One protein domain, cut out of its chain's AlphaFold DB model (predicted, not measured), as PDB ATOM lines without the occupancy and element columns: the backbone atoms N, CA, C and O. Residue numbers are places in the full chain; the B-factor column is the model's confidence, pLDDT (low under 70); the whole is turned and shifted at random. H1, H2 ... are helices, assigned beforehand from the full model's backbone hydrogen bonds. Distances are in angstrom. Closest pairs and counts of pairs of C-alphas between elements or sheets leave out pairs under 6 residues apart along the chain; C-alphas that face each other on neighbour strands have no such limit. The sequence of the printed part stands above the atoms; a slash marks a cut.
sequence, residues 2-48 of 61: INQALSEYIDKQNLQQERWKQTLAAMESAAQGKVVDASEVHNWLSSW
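AT A GLANCE: This is residues 2 to 48 of the 61 residues of an uncharacterized protein of Alishewanella aestuarii B11 (UniProt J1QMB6). One long helix, H1, and one short helix, H2, make a flat, open L with unequal arms, with the short link of residues 32 to 37 at its corner. The two arms do not pack on each other, and H1 makes most of the length. The printed part has 47 residues with two named helices, H1 then H2, and no named strand; the class is all helix. It is extended, with a radius of gyration of the C-alphas of 18.1 A and spans of 53 by 28 by 9 A.

HOW THE PARTS SIT: H1, residues 2 to 31, and H2, residues 38 to 47, are apart, with no C-alpha of the one within 8 A of the other. Residues 2 to 25 of H1 stand free, as do residues 36 to 48, of which 38 to 47 belong to H2. In H1 and H2 every O i to N i+4 pair is within hydrogen-bond range.

IN THESE COORDINATES: H1 runs 43.7 A from C-alpha 2 at (-68.150, 3.810, -30.546) to C-alpha 31 at (-41.703, -27.029, -46.589). H2 runs 14.3 A from Ala 38 to Ser 47, whose C-alpha is at (-33.904, -9.870, -68.697).

THE WHOLE: The two C-alphas farthest apart, those of Ile 2 and Ser 47, are 53.1 A apart. The printed part has no cut, and no printed residue is under 70 in pLDDT.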
ATOM      1  N   ILE A   2     -68.233   5.247 -30.909       77.75
ATOM      2  CA  ILE A   2     -68.150   3.810 -30.546       77.75
ATOM      3  C   ILE A   2     -68.272   2.878 -31.766       77.75
ATOM      4  O   ILE A   2     -67.450   1.984 -31.935       77.75
ATOM      5  N   ASN A   3     -69.238   3.126 -32.658       85.56
ATOM      6  CA  ASN A   3     -69.448   2.273 -33.837       85.56
ATOM      7  C   ASN A   3     -68.233   2.259 -34.774       85.56
ATOM      8  O   ASN A   3     -67.883   1.214 -35.303       85.56
ATOM      9  N   GLN A   4     -67.557   3.402 -34.920       90.31
ATOM     10  CA  GLN A   4     -66.367   3.507 -35.761       90.31
ATOM     11  C   GLN A   4     -65.189   2.713 -35.181       90.31
ATOM     12  O   GLN A   4     -64.561   1.947 -35.902       90.31
ATOM     13  N   ALA A   5     -64.932   2.826 -33.875       90.88
ATOM     14  CA  ALA A   5     -63.869   2.061 -33.223       90.88
ATOM     15  C   ALA A   5     -64.119   0.543 -33.289       90.88
ATOM     16  O   ALA A   5     -63.175  -0.232 -33.445       90.88
ATOM     17  N   LEU A   6     -65.384   0.115 -33.208       93.50
ATOM     18  CA  LEU A   6     -65.755  -1.292 -33.357       93.50
ATOM     19  C   LEU A   6     -65.529  -1.796 -34.790       93.50
ATOM     20  O   LEU A   6     -64.957  -2.871 -34.964       93.50
ATOM     21  N   SER A   7     -65.920  -1.021 -35.806       94.81
ATOM     22  CA  SER A   7     -65.643  -1.349 -37.209       94.81
ATOM     23  C   SER A   7     -64.141  -1.453 -37.478       94.81
ATOM     24  O   SER A   7     -63.677  -2.473 -37.978       94.81
ATOM     25  N   GLU A   8     -63.360  -0.460 -37.042       95.56
ATOM     26  CA  GLU A   8     -61.901  -0.464 -37.199       95.56
ATOM     27  C   GLU A   8     -61.236  -1.656 -36.496       95.56
ATOM     28  O   GLU A   8     -60.235  -2.191 -36.977       95.56
ATOM     29  N   TYR A   9     -61.766  -2.080 -35.345       95.50
ATOM     30  CA  TYR A   9     -61.283  -3.270 -34.653       95.50
ATOM     31  C   TYR A   9     -61.540  -4.536 -35.476       95.50
ATOM     32  O   TYR A   9     -60.612  -5.318 -35.682       95.50
ATOM     33  N   ILE A  10     -62.765  -4.716 -35.978       96.94
ATOM     34  CA  ILE A  10     -63.138  -5.877 -36.798       96.94
ATOM     35  C   ILE A  10     -62.280  -5.938 -38.067       96.94
ATOM     36  O   ILE A  10     -61.722  -6.992 -38.373       96.94
ATOM     37  N   ASP A  11     -62.083  -4.813 -38.753       97.81
ATOM     38  CA  ASP A  11     -61.257  -4.750 -39.962       97.81
ATOM     39  C   ASP A  11     -59.799  -5.135 -39.682       97.81
ATOM     40  O   ASP A  11     -59.193  -5.907 -40.429       97.81
ATOM     41  N   LYS A  12     -59.237  -4.667 -38.558       97.19
ATOM     42  CA  LYS A  12     -57.890  -5.061 -38.119       97.19
ATOM     43  C   LYS A  12     -57.802  -6.556 -37.825       97.19
ATOM     44  O   LYS A  12     -56.813  -7.175 -38.210       97.19
ATOM     45  N   GLN A  13     -58.804  -7.135 -37.163       97.88
ATOM     46  CA  GLN A  13     -58.833  -8.572 -36.873       97.88
ATOM     47  C   GLN A  13     -58.904  -9.403 -38.158       97.88
ATOM     48  O   GLN A  13     -58.139 -10.354 -38.320       97.88
ATOM     49  N   ASN A  14     -59.749  -9.001 -39.110       97.88
ATOM     50  CA  ASN A  14     -59.866  -9.668 -40.405       97.88
ATOM     51  C   ASN A  14     -58.547  -9.610 -41.184       97.88
ATOM     52  O   ASN A  14     -58.070 -10.633 -41.673       97.88
ATOM     53  N   LEU A  15     -57.906  -8.438 -41.229       98.00
ATOM     54  CA  LEU A  15     -56.612  -8.267 -41.885       98.00
ATOM     55  C   LEU A  15     -55.506  -9.110 -41.231       98.00
ATOM     56  O   LEU A  15     -54.669  -9.680 -41.929       98.00
ATOM     57  N   GLN A  16     -55.485  -9.195 -39.899       97.94
ATOM     58  CA  GLN A  16     -54.529 -10.035 -39.171       97.94
ATOM     59  C   GLN A  16     -54.737 -11.517 -39.481       97.94
ATOM     60  O   GLN A  16     -53.766 -12.220 -39.765       97.94
ATOM     61  N   GLN A  17     -55.988 -11.985 -39.476       98.00
ATOM     62  CA  GLN A  17     -56.302 -13.374 -39.793       98.00
ATOM     63  C   GLN A  17     -55.921 -13.722 -41.238       98.00
ATOM     64  O   GLN A  17     -55.362 -14.792 -41.479       98.00
ATOM     65  N   GLU A  18     -56.185 -12.822 -42.184       98.25
ATOM     66  CA  GLU A  18     -55.831 -13.009 -43.592       98.25
ATOM     67  C   GLU A  18     -54.311 -13.130 -43.774       98.25
ATOM     68  O   GLU A  18     -53.818 -14.110 -44.331       98.25
ATOM     69  N   ARG A  19     -53.542 -12.201 -43.195       98.06
ATOM     70  CA  ARG A  19     -52.069 -12.246 -43.231       98.06
ATOM     71  C   ARG A  19     -51.501 -13.505 -42.580       98.06
ATOM     72  O   ARG A  19     -50.514 -14.063 -43.064       98.06
ATOM     73  N   TRP A  20     -52.116 -13.964 -41.491       97.75
ATOM     74  CA  TRP A  20     -51.701 -15.191 -40.819       97.75
ATOM     75  C   TRP A  20     -51.902 -16.425 -41.704       97.75
ATOM     76  O   TRP A  20     -50.980 -17.225 -41.857       97.75
ATOM     77  N   LYS A  21     -53.064 -16.542 -42.360       98.12
ATOM     78  CA  LYS A  21     -53.337 -17.623 -43.322       98.12
ATOM     79  C   LYS A  21     -52.339 -17.617 -44.481       98.12
ATOM     80  O   LYS A  21     -51.810 -18.669 -44.828       98.12
ATOM     81  N   GLN A  22     -52.033 -16.441 -45.033       97.44
ATOM     82  CA  GLN A  22     -51.050 -16.292 -46.111       97.44
ATOM     83  C   GLN A  22     -49.644 -16.731 -45.681       97.44
ATOM     84  O   GLN A  22     -48.947 -17.401 -46.438       97.44
ATOM     85  N   THR A  23     -49.246 -16.407 -44.448       96.56
ATOM     86  CA  THR A  23     -47.944 -16.816 -43.898       96.56
ATOM     87  C   THR A  23     -47.854 -18.333 -43.761       96.56
ATOM     88  O   THR A  23     -46.875 -18.927 -44.207       96.56
ATOM     89  N   LEU A  24     -48.886 -18.974 -43.201       97.62
ATOM     90  CA  LEU A  24     -48.934 -20.433 -43.087       97.62
ATOM     91  C   LEU A  24     -48.851 -21.113 -44.458       97.62
ATOM     92  O   LEU A  24     -48.059 -22.038 -44.624       97.62
ATOM     93  N   ALA A  25     -49.596 -20.617 -45.451       94.94
ATOM     94  CA  ALA A  25     -49.555 -21.150 -46.811       94.94
ATOM     95  C   ALA A  25     -48.161 -21.014 -47.454       94.94
ATOM     96  O   ALA A  25     -47.675 -21.951 -48.086       94.94
ATOM     97  N   ALA A  26     -47.484 -19.877 -47.262       91.50
ATOM     98  CA  ALA A  26     -46.123 -19.672 -47.758       91.50
ATOM     99  C   ALA A  26     -45.110 -20.611 -47.076       91.50
ATOM    100  O   ALA A  26     -44.260 -21.196 -47.751       91.50
ATOM    101  N   MET A  27     -45.222 -20.799 -45.756       94.81
ATOM    102  CA  MET A  27     -44.376 -21.737 -45.007       94.81
ATOM    103  C   MET A  27     -44.596 -23.185 -45.454       94.81
ATOM    104  O   MET A  27     -43.627 -23.920 -45.624       94.81
ATOM    105  N   GLU A  28     -45.848 -23.590 -45.679       94.12
ATOM    106  CA  GLU A  28     -46.176 -24.923 -46.190       94.12
ATOM    107  C   GLU A  28     -45.615 -25.139 -47.603       94.12
ATOM    108  O   GLU A  28     -45.005 -26.174 -47.866       94.12
ATOM    109  N   SER A  29     -45.746 -24.151 -48.493       90.81
ATOM    110  CA  SER A  29     -45.159 -24.191 -49.839       90.81
ATOM    111  C   SER A  29     -43.644 -24.416 -49.784       90.81
ATOM    112  O   SER A  29     -43.120 -25.303 -50.458       90.81
ATOM    113  N   ALA A  30     -42.942 -23.668 -48.927       88.88
ATOM    114  CA  ALA A  30     -41.505 -23.827 -48.734       88.88
ATOM    115  C   ALA A  30     -41.142 -25.206 -48.154       88.88
ATOM    116  O   ALA A  30     -40.205 -25.843 -48.632       88.88
ATOM    117  N   ALA A  31     -41.905 -25.701 -47.174       91.12
ATOM    118  CA  ALA A  31     -41.703 -27.029 -46.589       91.12
ATOM    119  C   ALA A  31     -41.929 -28.166 -47.603       91.12
ATOM    120  O   ALA A  31     -41.271 -29.200 -47.527       91.12
ATOM    121  N   GLN A  32     -42.824 -27.963 -48.573       91.75
ATOM    122  CA  GLN A  32     -43.060 -28.875 -49.697       91.75
ATOM    123  C   GLN A  32     -41.993 -28.767 -50.801       91.75
ATOM    124  O   GLN A  32     -42.110 -29.442 -51.818       91.75
ATOM    125  N   GLY A  33     -40.971 -27.919 -50.634       88.00
ATOM    126  CA  GLY A  33     -39.920 -27.727 -51.633       88.00
ATOM    127  C   GLY A  33     -40.357 -26.915 -52.852       88.00
ATOM    128  O   GLY A  33     -39.607 -26.838 -53.820       88.00
ATOM    129  N   LYS A  34     -41.530 -26.262 -52.809       87.44
ATOM    130  CA  LYS A  34     -42.005 -25.344 -53.859       87.44
ATOM    131  C   LYS A  34     -41.279 -24.006 -53.748       87.44
ATOM    132  O   LYS A  34     -41.862 -22.979 -53.395       87.44
ATOM    133  N   VAL A  35     -39.980 -24.053 -53.993       86.94
ATOM    134  CA  VAL A  35     -39.064 -22.919 -53.978       86.94
ATOM    135  C   VAL A  35     -38.436 -22.777 -55.359       86.94
ATOM    136  O   VAL A  35     -38.363 -23.737 -56.123       86.94
ATOM    137  N   VAL A  36     -38.013 -21.562 -55.683       89.31
ATOM    138  CA  VAL A  36     -37.308 -21.243 -56.927       89.31
ATOM    139  C   VAL A  36     -35.921 -20.747 -56.557       89.31
ATOM    140  O   VAL A  36     -35.767 -20.055 -55.546       89.31
ATOM    141  N   ASP A  37     -34.916 -21.108 -57.350       91.38
ATOM    142  CA  ASP A  37     -33.557 -20.641 -57.117       91.38
ATOM    143  C   ASP A  37     -33.468 -19.114 -57.273       91.38
ATOM    144  O   ASP A  37     -33.994 -18.516 -58.216       91.38
ATOM    145  N   ALA A  38     -32.791 -18.460 -56.330       91.44
ATOM    146  CA  ALA A  38     -32.694 -17.005 -56.316       91.44
ATOM    147  C   ALA A  38     -31.953 -16.449 -57.546       91.44
ATOM    148  O   ALA A  38     -32.277 -15.354 -58.007       91.44
ATOM    149  N   SER A  39     -30.978 -17.186 -58.085       93.69
ATOM    150  CA  SER A  39     -30.245 -16.783 -59.285       93.69
ATOM    151  C   SER A  39     -31.108 -16.890 -60.541       93.69
ATOM    152  O   SER A  39     -31.042 -15.999 -61.385       93.69
ATOM    153  N   GLU A  40     -31.983 -17.896 -60.635       93.56
ATOM    154  CA  GLU A  40     -32.961 -18.009 -61.724       93.56
ATOM    155  C   GLU A  40     -33.937 -16.828 -61.711       93.56
ATOM    156  O   GLU A  40     -34.141 -16.181 -62.739       93.56
ATOM    157  N   VAL A  41     -34.463 -16.475 -60.533       94.69
ATOM    158  CA  VAL A  41     -35.318 -15.286 -60.364       94.69
ATOM    159  C   VAL A  41     -34.569 -14.012 -60.745       94.69
ATOM    160  O   VAL A  41     -35.120 -13.157 -61.437       94.69
ATOM    161  N   HIS A  42     -33.315 -13.870 -60.317       96.19
ATOM    162  CA  HIS A  42     -32.523 -12.683 -60.621       96.19
ATOM    163  C   HIS A  42     -32.252 -12.537 -62.122       96.19
ATOM    164  O   HIS A  42     -32.434 -11.454 -62.676       96.19
ATOM    165  N   ASN A  43     -31.872 -13.630 -62.786       95.88
ATOM    166  CA  ASN A  43     -31.624 -13.648 -64.223       95.88
ATOM    167  C   ASN A  43     -32.894 -13.294 -65.002       95.88
ATOM    168  O   ASN A  43     -32.844 -12.442 -65.892       95.88
ATOM    169  N   TRP A  44     -34.036 -13.859 -64.608       96.56
ATOM    170  CA  TRP A  44     -35.332 -13.526 -65.184       96.56
ATOM    171  C   TRP A  44     -35.663 -12.034 -65.046       96.56
ATOM    172  O   TRP A  44     -35.868 -11.363 -66.057       96.56
ATOM    173  N   LEU A  45     -35.608 -11.482 -63.829       96.75
ATOM    174  CA  LEU A  45     -35.864 -10.055 -63.583       96.75
ATOM    175  C   LEU A  45     -34.903  -9.144 -64.358       96.75
ATOM    176  O   LEU A  45     -35.302  -8.085 -64.836       96.75
ATOM    177  N   SER A  46     -33.639  -9.549 -64.499       96.62
ATOM    178  CA  SER A  46     -32.629  -8.779 -65.236       96.62
ATOM    179  C   SER A  46     -32.858  -8.764 -66.751       96.62
ATOM    180  O   SER A  46     -32.339  -7.890 -67.442       96.62
ATOM    181  N   SER A  47     -33.621  -9.730 -67.268       97.31
ATOM    182  CA  SER A  47     -33.904  -9.870 -68.697       97.31
ATOM    183  C   SER A  47     -35.091  -9.025 -69.173       97.31
ATOM    184  O   SER A  47     -35.227  -8.799 -70.378       97.31
ATOM    185  N   TRP A  48     -35.931  -8.549 -68.250       97.38
ATOM    186  CA  TRP A  48     -37.123  -7.760 -68.558       97.38
ATOM    187  C   TRP A  48     -36.802  -6.482 -69.328       97.38
ATOM    188  O   TRP A  48     -35.868  -5.749 -68.996       97.38
TER     189      TRP A  48